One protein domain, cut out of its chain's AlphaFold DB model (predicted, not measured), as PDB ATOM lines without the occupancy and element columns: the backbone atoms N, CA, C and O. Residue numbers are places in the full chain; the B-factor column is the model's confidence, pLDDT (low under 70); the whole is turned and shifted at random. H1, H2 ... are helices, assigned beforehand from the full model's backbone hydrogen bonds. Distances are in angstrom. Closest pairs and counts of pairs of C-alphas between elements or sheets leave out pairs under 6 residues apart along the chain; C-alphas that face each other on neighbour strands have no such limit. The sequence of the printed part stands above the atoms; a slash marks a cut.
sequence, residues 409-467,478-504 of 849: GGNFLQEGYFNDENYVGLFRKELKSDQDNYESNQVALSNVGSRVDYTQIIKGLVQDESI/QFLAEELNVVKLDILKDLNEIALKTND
ATOM      1  N   GLY A 409     137.366 172.211  52.858       81.50
ATOM      2  CA  GLY A 409     138.065 173.421  52.438       81.50
ATOM      3  C   GLY A 409     138.639 174.225  53.597       81.50
ATOM      4  O   GLY A 409     138.516 175.450  53.632       81.50
ATOM      5  N   GLY A 410     139.109 173.542  54.641       77.75
ATOM      6  CA  GLY A 410     139.621 174.154  55.865       77.75
ATOM      7  C   GLY A 410     140.972 174.844  55.679       77.75
ATOM      8  O   GLY A 410     141.160 175.927  56.231       77.75
ATOM      9  N   ASN A 411     141.878 174.264  54.886       74.00
ATOM     10  CA  ASN A 411     143.238 174.788  54.745       74.00
ATOM     11  C   ASN A 411     143.248 176.032  53.857       74.00
ATOM     12  O   ASN A 411     143.780 177.065  54.259       74.00
ATOM     13  N   PHE A 412     142.557 176.007  52.716       72.69
ATOM     14  CA  PHE A 412     142.512 177.182  51.845       72.69
ATOM     15  C   PHE A 412     141.732 178.388  52.405       72.69
ATOM     16  O   PHE A 412     141.827 179.478  51.841       72.69
ATOM     17  N   LEU A 413     140.990 178.232  53.513       66.25
ATOM     18  CA  LEU A 413     140.459 179.362  54.294       66.25
ATOM     19  C   LEU A 413     141.527 180.046  55.154       66.25
ATOM     20  O   LEU A 413     141.423 181.240  55.407       66.25
ATOM     21  N   GLN A 414     142.489 179.279  55.665       66.31
ATOM     22  CA  GLN A 414     143.443 179.738  56.680       66.31
ATOM     23  C   GLN A 414     144.778 180.161  56.063       66.31
ATOM     24  O   GLN A 414     145.446 181.050  56.577       66.31
ATOM     25  N   GLU A 415     145.149 179.553  54.939       66.94
ATOM     26  CA  GLU A 415     146.497 179.646  54.377       66.94
ATOM     27  C   GLU A 415     146.621 180.655  53.217       66.94
ATOM     28  O   GLU A 415     147.696 180.834  52.643       66.94
ATOM     29  N   GLY A 416     145.529 181.340  52.846       68.62
ATOM     30  CA  GLY A 416     145.559 182.418  51.849       68.62
ATOM     31  C   GLY A 416     146.011 181.970  50.452       68.62
ATOM     32  O   GLY A 416     146.786 182.668  49.793       68.62
ATOM     33  N   TYR A 417     145.548 180.800  49.996       78.81
ATOM     34  CA  TYR A 417     145.964 180.186  48.725       78.81
ATOM     35  C   TYR A 417     145.472 180.900  47.464       78.81
ATOM     36  O   TYR A 417     145.928 180.567  46.374       78.81
ATOM     37  N   PHE A 418     144.577 181.877  47.582       80.00
ATOM     38  CA  PHE A 418     143.908 182.514  46.450       80.00
ATOM     39  C   PHE A 418     144.177 184.016  46.387       80.00
ATOM     40  O   PHE A 418     144.409 184.665  47.405       80.00
ATOM     41  N   ASN A 419     144.138 184.564  45.171       75.81
ATOM     42  CA  ASN A 419     144.396 185.983  44.908       75.81
ATOM     43  C   ASN A 419     143.234 186.899  45.345       75.81
ATOM     44  O   ASN A 419     143.461 188.080  45.602       75.81
ATOM     45  N   ASP A 420     142.010 186.366  45.433       76.00
ATOM     46  CA  ASP A 420     140.806 187.077  45.881       76.00
ATOM     47  C   ASP A 420     139.961 186.172  46.803       76.00
ATOM     48  O   ASP A 420     139.627 185.033  46.456       76.00
ATOM     49  N   GLU A 421     139.601 186.693  47.978       71.81
ATOM     50  CA  GLU A 421     138.775 186.025  48.993       71.81
ATOM     51  C   GLU A 421     137.362 185.675  48.488       71.81
ATOM     52  O   GLU A 421     136.729 184.738  48.985       71.81
ATOM     53  N   ASN A 422     136.868 186.352  47.447       77.19
ATOM     54  CA  ASN A 422     135.590 186.020  46.821       77.19
ATOM     55  C   ASN A 422     135.576 184.595  46.239       77.19
ATOM     56  O   ASN A 422     134.555 183.904  46.342       77.19
ATOM     57  N   TYR A 423     136.698 184.126  45.674       76.50
ATOM     58  CA  TYR A 423     136.815 182.753  45.164       76.50
ATOM     59  C   TYR A 423     136.770 181.727  46.296       76.50
ATOM     60  O   TYR A 423     136.119 180.693  46.166       76.50
ATOM     61  N   VAL A 424     137.371 182.046  47.444       78.38
ATOM     62  CA  VAL A 424     137.356 181.189  48.637       78.38
ATOM     63  C   VAL A 424     135.922 180.938  49.109       78.38
ATOM     64  O   VAL A 424     135.523 179.796  49.358       78.38
ATOM     65  N   GLY A 425     135.108 181.998  49.172       78.12
ATOM     66  CA  GLY A 425     133.691 181.895  49.520       78.12
ATOM     67  C   GLY A 425     132.867 181.097  48.502       78.12
ATOM     68  O   GLY A 425     131.956 180.361  48.896       78.12
ATOM     69  N   LEU A 426     133.185 181.216  47.207       82.75
ATOM     70  CA  LEU A 426     132.541 180.456  46.132       82.75
ATOM     71  C   LEU A 426     132.848 178.957  46.255       82.75
ATOM     72  O   LEU A 426     131.918 178.164  46.408       82.75
ATOM     73  N   PHE A 427     134.132 178.589  46.286       84.38
ATOM     74  CA  PHE A 427     134.571 177.197  46.381       84.38
ATOM     75  C   PHE A 427     134.053 176.527  47.653       84.38
ATOM     76  O   PHE A 427     133.601 175.385  47.619       84.38
ATOM     77  N   ARG A 428     134.011 177.247  48.778       81.12
ATOM     78  CA  ARG A 428     133.435 176.702  50.011       81.12
ATOM     79  C   ARG A 428     131.927 176.474  49.918       81.12
ATOM     80  O   ARG A 428     131.401 175.545  50.532       81.12
ATOM     81  N   LYS A 429     131.205 177.318  49.178       80.94
ATOM     82  CA  LYS A 429     129.763 177.143  48.974       80.94
ATOM     83  C   LYS A 429     129.464 175.908  48.121       80.94
ATOM     84  O   LYS A 429     128.493 175.216  48.416       80.94
ATOM     85  N   GLU A 430     130.295 175.622  47.122       81.44
ATOM     86  CA  GLU A 430     130.195 174.403  46.311       81.44
ATOM     87  C   GLU A 430     130.337 173.152  47.185       81.44
ATOM     88  O   GLU A 430     129.451 172.298  47.171       81.44
ATOM     89  N   LEU A 431     131.355 173.100  48.052       79.81
ATOM     90  CA  LEU A 431     131.580 171.963  48.957       79.81
ATOM     91  C   LEU A 431     130.437 171.740  49.959       79.81
ATOM     92  O   LEU A 431     130.100 170.601  50.273       79.81
ATOM     93  N   LYS A 432     129.774 172.805  50.433       71.88
ATOM     94  CA  LYS A 432     128.605 172.664  51.322       71.88
ATOM     95  C   LYS A 432     127.423 171.966  50.653       71.88
ATOM     96  O   LYS A 432     126.672 171.289  51.343       71.88
ATOM     97  N   SER A 433     127.252 172.117  49.339       64.44
ATOM     98  CA  SER A 433     126.169 171.434  48.618       64.44
ATOM     99  C   SER A 433     126.375 169.916  48.529       64.44
ATOM    100  O   SER A 433     125.402 169.173  48.442       64.44
ATOM    101  N   ASP A 434     127.627 169.460  48.625       63.19
ATOM    102  CA  ASP A 434     128.015 168.048  48.570       63.19
ATOM    103  C   ASP A 434     127.907 167.340  49.932       63.19
ATOM    104  O   ASP A 434     127.701 166.132  49.992       63.19
ATOM    105  N   GLN A 435     127.972 168.082  51.048       57.78
ATOM    106  CA  GLN A 435     127.808 167.505  52.394       57.78
ATOM    107  C   GLN A 435     126.422 166.872  52.616       57.78
ATOM    108  O   GLN A 435     126.297 165.942  53.420       57.78
ATOM    109  N   ASP A 436     125.414 167.344  51.876       51.50
ATOM    110  CA  ASP A 436     124.022 166.902  51.981       51.50
ATOM    111  C   ASP A 436     123.551 166.057  50.784       51.50
ATOM    112  O   ASP A 436     122.463 165.476  50.850       51.50
ATOM    113  N   ASN A 437     124.338 165.949  49.703       53.38
ATOM    114  CA  ASN A 437     123.896 165.314  48.461       53.38
ATOM    115  C   ASN A 437     124.679 164.035  48.128       53.38
ATOM    116  O   ASN A 437     125.890 164.033  47.945       53.38
ATOM    117  N   TYR A 438     123.950 162.923  48.047       48.59
ATOM    118  CA  TYR A 438     124.499 161.574  47.885       48.59
ATOM    119  C   TYR A 438     124.920 161.246  46.438       48.59
ATOM    120  O   TYR A 438     125.696 160.318  46.231       48.59
ATOM    121  N   GLU A 439     124.419 161.977  45.437       46.97
ATOM    122  CA  GLU A 439     124.592 161.611  44.020       46.97
ATOM    123  C   GLU A 439     125.795 162.270  43.323       46.97
ATOM    124  O   GLU A 439     126.210 161.811  42.258       46.97
ATOM    125  N   SER A 440     126.407 163.309  43.901       50.88
ATOM    126  CA  SER A 440     127.533 164.010  43.274       50.88
ATOM    127  C   SER A 440     128.881 163.465  43.740       50.88
ATOM    128  O   SER A 440     129.548 164.047  44.582       50.88
ATOM    129  N   ASN A 441     129.356 162.375  43.140       51.62
ATOM    130  CA  ASN A 441     130.709 161.833  43.374       51.62
ATOM    131  C   ASN A 441     131.871 162.749  42.911       51.62
ATOM    132  O   ASN A 441     132.989 162.275  42.757       51.62
ATOM    133  N   GLN A 442     131.636 164.035  42.626       63.25
ATOM    134  CA  GLN A 442     132.551 164.844  41.810       63.25
ATOM    135  C   GLN A 442     132.758 166.286  42.278       63.25
ATOM    136  O   GLN A 442     133.538 167.007  41.657       63.25
ATOM    137  N   VAL A 443     132.122 166.740  43.366       73.50
ATOM    138  CA  VAL A 443     132.278 168.150  43.761       73.50
ATOM    139  C   VAL A 443     133.714 168.429  44.200       73.50
ATOM    140  O   VAL A 443     134.325 169.330  43.641       73.50
ATOM    141  N   ALA A 444     134.303 167.616  45.084       75.56
ATOM    142  CA  ALA A 444     135.706 167.784  45.487       75.56
ATOM    143  C   ALA A 444     136.704 167.607  44.320       75.56
ATOM    144  O   ALA A 444     137.702 168.316  44.270       75.56
ATOM    145  N   LEU A 445     136.413 166.719  43.359       80.19
ATOM    146  CA  LEU A 445     137.235 166.528  42.151       80.19
ATOM    147  C   LEU A 445     137.218 167.765  41.243       80.19
ATOM    148  O   LEU A 445     138.248 168.166  40.714       80.19
ATOM    149  N   SER A 446     136.054 168.395  41.080       82.69
ATOM    150  CA  SER A 446     135.903 169.600  40.252       82.69
ATOM    151  C   SER A 446     136.309 170.892  40.972       82.69
ATOM    152  O   SER A 446     136.740 171.853  40.332       82.69
ATOM    153  N   ASN A 447     136.235 170.925  42.303       88.19
ATOM    154  CA  ASN A 447     136.518 172.112  43.098       88.19
ATOM    155  C   ASN A 447     138.020 172.435  43.109       88.19
ATOM    156  O   ASN A 447     138.851 171.640  43.551       88.19
ATOM    157  N   VAL A 448     138.372 173.637  42.646       87.50
ATOM    158  CA  VAL A 448     139.771 174.087  42.558       87.50
ATOM    159  C   VAL A 448     140.426 174.137  43.943       87.50
ATOM    160  O   VAL A 448     141.568 173.715  44.091       87.50
ATOM    161  N   GLY A 449     139.700 174.587  44.976       88.19
ATOM    162  CA  GLY A 449     140.185 174.614  46.362       88.19
ATOM    163  C   GLY A 449     140.555 173.238  46.897       88.19
ATOM    164  O   GLY A 449     141.657 173.058  47.409       88.19
ATOM    165  N   SER A 450     139.682 172.252  46.710       89.69
ATOM    166  CA  SER A 450     139.954 170.864  47.089       89.69
ATOM    167  C   SER A 450     141.165 170.284  46.355       89.69
ATOM    168  O   SER A 450     142.002 169.640  46.987       89.69
ATOM    169  N   ARG A 451     141.306 170.536  45.045       90.88
ATOM    170  CA  ARG A 451     142.477 170.102  44.261       90.88
ATOM    171  C   ARG A 451     143.777 170.765  44.722       90.88
ATOM    172  O   ARG A 451     144.811 170.097  44.796       90.88
ATOM    173  N   VAL A 452     143.740 172.046  45.092       90.12
ATOM    174  CA  VAL A 452     144.892 172.751  45.684       90.12
ATOM    175  C   VAL A 452     145.274 172.136  47.032       90.12
ATOM    176  O   VAL A 452     146.435 171.766  47.211       90.12
ATOM    177  N   ASP A 453     144.316 171.953  47.946       90.31
ATOM    178  CA  ASP A 453     144.560 171.337  49.259       90.31
ATOM    179  C   ASP A 453     145.132 169.922  49.113       90.31
ATOM    180  O   ASP A 453     146.106 169.561  49.776       90.31
ATOM    181  N   TYR A 454     144.569 169.131  48.199       93.00
ATOM    182  CA  TYR A 454     145.059 167.794  47.890       93.00
ATOM    183  C   TYR A 454     146.493 167.822  47.342       93.00
ATOM    184  O   TYR A 454     147.343 167.058  47.802       93.00
ATOM    185  N   THR A 455     146.797 168.744  46.425       92.12
ATOM    186  CA  THR A 455     148.154 168.921  45.885       92.12
ATOM    187  C   THR A 455     149.150 169.266  46.993       92.12
ATOM    188  O   THR A 455     150.246 168.708  47.019       92.12
ATOM    189  N   GLN A 456     148.769 170.104  47.965       91.50
ATOM    190  CA  GLN A 456     149.620 170.400  49.125       91.50
ATOM    191  C   GLN A 456     149.814 169.186  50.047       91.50
ATOM    192  O   GLN A 456     150.897 169.013  50.610       91.50
ATOM    193  N   ILE A 457     148.810 168.310  50.190       92.88
ATOM    194  CA  ILE A 457     148.971 167.044  50.919       92.88
ATOM    195  C   ILE A 457     150.018 166.172  50.228       92.88
ATOM    196  O   ILE A 457     150.979 165.773  50.884       92.88
ATOM    197  N   ILE A 458     149.866 165.924  48.923       94.69
ATOM    198  CA  ILE A 458     150.800 165.089  48.157       94.69
ATOM    199  C   ILE A 458     152.202 165.697  48.168       94.69
ATOM    200  O   ILE A 458     153.158 164.988  48.454       94.69
ATOM    201  N   LYS A 459     152.340 167.010  47.967       92.50
ATOM    202  CA  LYS A 459     153.626 167.706  48.078       92.50
ATOM    203  C   LYS A 459     154.283 167.485  49.439       92.50
ATOM    204  O   LYS A 459     155.456 167.139  49.495       92.50
ATOM    205  N   GLY A 460     153.533 167.651  50.530       91.38
ATOM    206  CA  GLY A 460     154.057 167.419  51.876       91.38
ATOM    207  C   GLY A 460     154.518 165.974  52.089       91.38
ATOM    208  O   GLY A 460     155.539 165.759  52.729       91.38
ATOM    209  N   LEU A 461     153.808 164.998  51.511       92.81
ATOM    210  CA  LEU A 461     154.208 163.586  51.539       92.81
ATOM    211  C   LEU A 461     155.462 163.326  50.689       92.81
ATOM    212  O   LEU A 461     156.335 162.589  51.113       92.81
ATOM    213  N   VAL A 462     155.582 163.968  49.523       90.88
ATOM    214  CA  VAL A 462     156.754 163.876  48.634       90.88
ATOM    215  C   VAL A 462     158.009 164.503  49.258       90.88
ATOM    216  O   VAL A 462     159.139 164.120  48.938       90.88
ATOM    217  N   GLN A 463     157.848 165.522  50.099       90.94
ATOM    218  CA  GLN A 463     158.966 166.213  50.743       90.94
ATOM    219  C   GLN A 463     159.582 165.420  51.894       90.94
ATOM    220  O   GLN A 463     160.762 165.617  52.178       90.94
ATOM    221  N   ASP A 464     158.821 164.517  52.504       90.94
ATOM    222  CA  ASP A 464     159.301 163.635  53.556       90.94
ATOM    223  C   ASP A 464     160.056 162.439  52.953       90.94
ATOM    224  O   ASP A 464     159.469 161.581  52.301       90.94
ATOM    225  N   GLU A 465     161.373 162.377  53.164       87.69
ATOM    226  CA  GLU A 465     162.221 161.297  52.637       87.69
ATOM    227  C   GLU A 465     161.926 159.930  53.273       87.69
ATOM    228  O   GLU A 465     162.326 158.904  52.723       87.69
ATOM    229  N   SER A 466     161.222 159.897  54.411       88.62
ATOM    230  CA  SER A 466     160.802 158.651  55.062       88.62
ATOM    231  C   SER A 466     159.543 158.033  54.442       88.62
ATOM    232  O   SER A 466     159.185 156.902  54.785       88.62
ATOM    233  N   ILE A 467     158.882 158.756  53.529       93.06
ATOM    234  CA  ILE A 467     157.629 158.355  52.895       93.06
ATOM    235  C   ILE A 467     157.851 158.118  51.403       93.06
ATOM    236  O   ILE A 467     158.325 158.972  50.659       93.06
ATOM    237  N   GLN A 478     145.106 167.409  38.092       85.56
ATOM    238  CA  GLN A 478     144.853 168.032  36.800       85.56
ATOM    239  C   GLN A 478     144.237 169.410  37.018       85.56
ATOM    240  O   GLN A 478     143.224 169.538  37.702       85.56
ATOM    241  N   PHE A 479     144.840 170.440  36.428       86.50
ATOM    242  CA  PHE A 479     144.364 171.825  36.477       86.50
ATOM    243  C   PHE A 479     144.195 172.383  35.064       86.50
ATOM    244  O   PHE A 479     144.866 171.950  34.127       86.50
ATOM    245  N   LEU A 480     143.323 173.375  34.915       84.25
ATOM    246  CA  LEU A 480     143.249 174.214  33.720       84.25
ATOM    247  C   LEU A 480     144.082 175.489  33.920       84.25
ATOM    248  O   LEU A 480     144.219 175.984  35.039       84.25
ATOM    249  N   ALA A 481     144.604 176.059  32.830       80.06
ATOM    250  CA  ALA A 481     145.382 177.303  32.882       80.06
ATOM    251  C   ALA A 481     144.608 178.452  33.564       80.06
ATOM    252  O   ALA A 481     145.156 179.160  34.409       80.06
ATOM    253  N   GLU A 482     143.310 178.580  33.269       79.00
ATOM    254  CA  GLU A 482     142.431 179.593  33.866       79.00
ATOM    255  C   GLU A 482     142.268 179.429  35.388       79.00
ATOM    256  O   GLU A 482     142.194 180.423  36.110       79.00
ATOM    257  N   GLU A 483     142.267 178.190  35.890       82.06
ATOM    258  CA  GLU A 483     142.136 177.883  37.321       82.06
ATOM    259  C   GLU A 483     143.385 178.295  38.104       82.06
ATOM    260  O   GLU A 483     143.292 178.704  39.258       82.06
ATOM    261  N   LEU A 484     144.561 178.241  37.476       81.69
ATOM    262  CA  LEU A 484     145.815 178.637  38.113       81.69
ATOM    263  C   LEU A 484     145.962 180.157  38.234       81.69
ATOM    264  O   LEU A 484     146.654 180.628  39.133       81.69
ATOM    265  N   ASN A 485     145.259 180.940  37.411       76.88
ATOM    266  CA  ASN A 485     145.290 182.406  37.495       76.88
ATOM    267  C   ASN A 485     144.681 182.947  38.801       76.88
ATOM    268  O   ASN A 485     145.014 184.055  39.232       76.88
ATOM    269  N   VAL A 486     143.781 182.190  39.438       77.38
ATOM    270  CA  VAL A 486     143.145 182.593  40.703       77.38
ATOM    271  C   VAL A 486     143.911 182.107  41.936       77.38
ATOM    272  O   VAL A 486     143.666 182.604  43.038       77.38
ATOM    273  N   VAL A 487     144.857 181.180  41.762       78.94
ATOM    274  CA  VAL A 487     145.682 180.605  42.830       78.94
ATOM    275  C   VAL A 487     146.956 181.438  43.008       78.94
ATOM    276  O   VAL A 487     147.604 181.841  42.047       78.94
ATOM    277  N   LYS A 488     147.317 181.718  44.261       77.31
ATOM    278  CA  LYS A 488     148.526 182.465  44.640       77.31
ATOM    279  C   LYS A 488     149.768 181.573  44.701       77.31
ATOM    280  O   LYS A 488     150.883 182.040  44.477       77.31
ATOM    281  N   LEU A 489     149.580 180.307  45.070       75.19
ATOM    282  CA  LEU A 489     150.645 179.311  45.138       75.19
ATOM    283  C   LEU A 489     151.187 178.979  43.744       75.19
ATOM    284  O   LEU A 489     150.436 178.908  42.773       75.19
ATOM    285  N   ASP A 490     152.484 178.684  43.670       82.25
ATOM    286  CA  ASP A 490     153.111 178.153  42.458       82.25
ATOM    287  C   ASP A 490     152.823 176.650  42.329       82.25
ATOM    288  O   ASP A 490     153.680 175.788  42.534       82.25
ATOM    289  N   ILE A 491     151.564 176.337  42.016       86.31
ATOM    290  CA  ILE A 491     151.094 174.959  41.851       86.31
ATOM    291  C   ILE A 491     151.851 174.250  40.723       86.31
ATOM    292  O   ILE A 491     152.078 173.051  40.814       86.31
ATOM    293  N   LEU A 492     152.310 174.962  39.687       84.56
ATOM    294  CA  LEU A 492     153.105 174.352  38.615       84.56
ATOM    295  C   LEU A 492     154.433 173.808  39.135       84.56
ATOM    296  O   LEU A 492     154.818 172.689  38.791       84.56
ATOM    297  N   LYS A 493     155.127 174.588  39.968       87.56
ATOM    298  CA  LYS A 493     156.351 174.130  40.623       87.56
ATOM    299  C   LYS A 493     156.075 172.920  41.509       87.56
ATOM    300  O   LYS A 493     156.822 171.946  41.431       87.56
ATOM    301  N   ASP A 494     154.995 172.965  42.283       90.00
ATOM    302  CA  ASP A 494     154.604 171.885  43.190       90.00
ATOM    303  C   ASP A 494     154.281 170.591  42.422       90.00
ATOM    304  O   ASP A 494     154.804 169.528  42.751       90.00
ATOM    305  N   LEU A 495     153.498 170.672  41.343       89.94
ATOM    306  CA  LEU A 495     153.177 169.530  40.482       89.94
ATOM    307  C   LEU A 495     154.411 168.969  39.774       89.94
ATOM    308  O   LEU A 495     154.536 167.754  39.626       89.94
ATOM    309  N   ASN A 496     155.341 169.827  39.343       88.81
ATOM    310  CA  ASN A 496     156.594 169.379  38.744       88.81
ATOM    311  C   ASN A 496     157.480 168.653  39.771       88.81
ATOM    312  O   ASN A 496     158.074 167.626  39.449       88.81
ATOM    313  N   GLU A 497     157.552 169.155  41.007       89.75
ATOM    314  CA  GLU A 497     158.262 168.496  42.111       89.75
ATOM    315  C   GLU A 497     157.661 167.114  42.398       89.75
ATOM    316  O   GLU A 497     158.401 166.127  42.442       89.75
ATOM    317  N   ILE A 498     156.328 167.029  42.487       90.50
ATOM    318  CA  ILE A 498     155.602 165.763  42.645       90.50
ATOM    319  C   ILE A 498     155.949 164.813  41.496       90.50
ATOM    320  O   ILE A 498     156.396 163.700  41.755       90.50
ATOM    321  N   ALA A 499     155.819 165.247  40.239       89.75
ATOM    322  CA  ALA A 499     156.073 164.409  39.067       89.75
ATOM    323  C   ALA A 499     157.515 163.880  38.993       89.75
ATOM    324  O   ALA A 499     157.748 162.758  38.542       89.75
ATOM    325  N   LEU A 500     158.498 164.682  39.416       87.62
ATOM    326  CA  LEU A 500     159.903 164.275  39.438       87.62
ATOM    327  C   LEU A 500     160.175 163.234  40.523       87.62
ATOM    328  O   LEU A 500     160.817 162.227  40.230       87.62
ATOM    329  N   LYS A 501     159.686 163.455  41.749       87.19
ATOM    330  CA  LYS A 501     159.936 162.541  42.872       87.19
ATOM    331  C   LYS A 501     159.143 161.236  42.772       87.19
ATOM    332  O   LYS A 501     159.666 160.196  43.148       87.19
ATOM    333  N   THR A 502     157.925 161.265  42.229       87.56
ATOM    334  CA  THR A 502     157.117 160.051  41.994       87.56
ATOM    335  C   THR A 502     157.460 159.348  40.679       87.56
ATOM    336  O   THR A 502     156.922 158.282  40.387       87.56
ATOM    337  N   ASN A 503     158.358 159.925  39.867       87.31
ATOM    338  CA  ASN A 503     158.712 159.443  38.529       87.31
ATOM    339  C   ASN A 503     157.487 159.266  37.596       87.31
ATOM    340  O   ASN A 503     157.487 158.426  36.689       87.31
ATOM    341  N   ASP A 504     156.436 160.072  37.795       88.06
ATOM    342  CA  ASP A 504     155.214 160.021  36.993       88.06
ATOM    343  C   ASP A 504     155.395 160.771  35.662       88.06
ATOM    344  O   ASP A 504     155.338 162.002  35.565       88.06
TER     345      ASP A 504
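AT A GLANCE: This is residues 409 to 467 and 478 to 504 of the 849 residues of a protein of Myroides guanonis (UniProt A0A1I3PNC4). H4 meets the middle of H2 with its first residues, roughly as a T, and H6 runs beside H4. Short H1 and H3 pack near the joint. The printed part has 86 residues with six named helices, H1 to H6 in chain order: all helix, compact, radius of gyration of the C-alphas 13.8 A, spans 38 by 29 by 23 A.

IN THESE COORDINATES: Find C-alpha 411 at (143.238, 174.788, 54.745), where H1, residues 411 to 414, begins. H2, 421 to 434, runs 21.0 A; H3 is 443 to 446; H4, 448 to 463, runs 22.3 A. H5 is 481 to 484; H6, 491 to 501, runs 15.3 A to C-alpha 501 at (159.936, 162.541, 42.872).

HOW THE PARTS SIT: H4 is the hub. Its residues 448 to 449 alone touch H2, about perpendicular at 85 degrees; the closest C-alphas, Phe 427 and Gly 449, are 6.2 A apart. H6 touches H4, C-alphas 459 and 498 closest at 6.1 A, the same way at 37 degrees, only just steep. H5 touches no helix. Every O i to N i+4 pair is within hydrogen-bond range in H4 and H6, 9 of 10 in H2.

THE WHOLE: Residues 468 to 477 are not printed; C-alphas 467 and 478 are 22.7 A apart. Of the links printed whole, none is long. Residues 436 to 441 stand free; pLDDT is under 70 at 413 to 416 and 433 to 442.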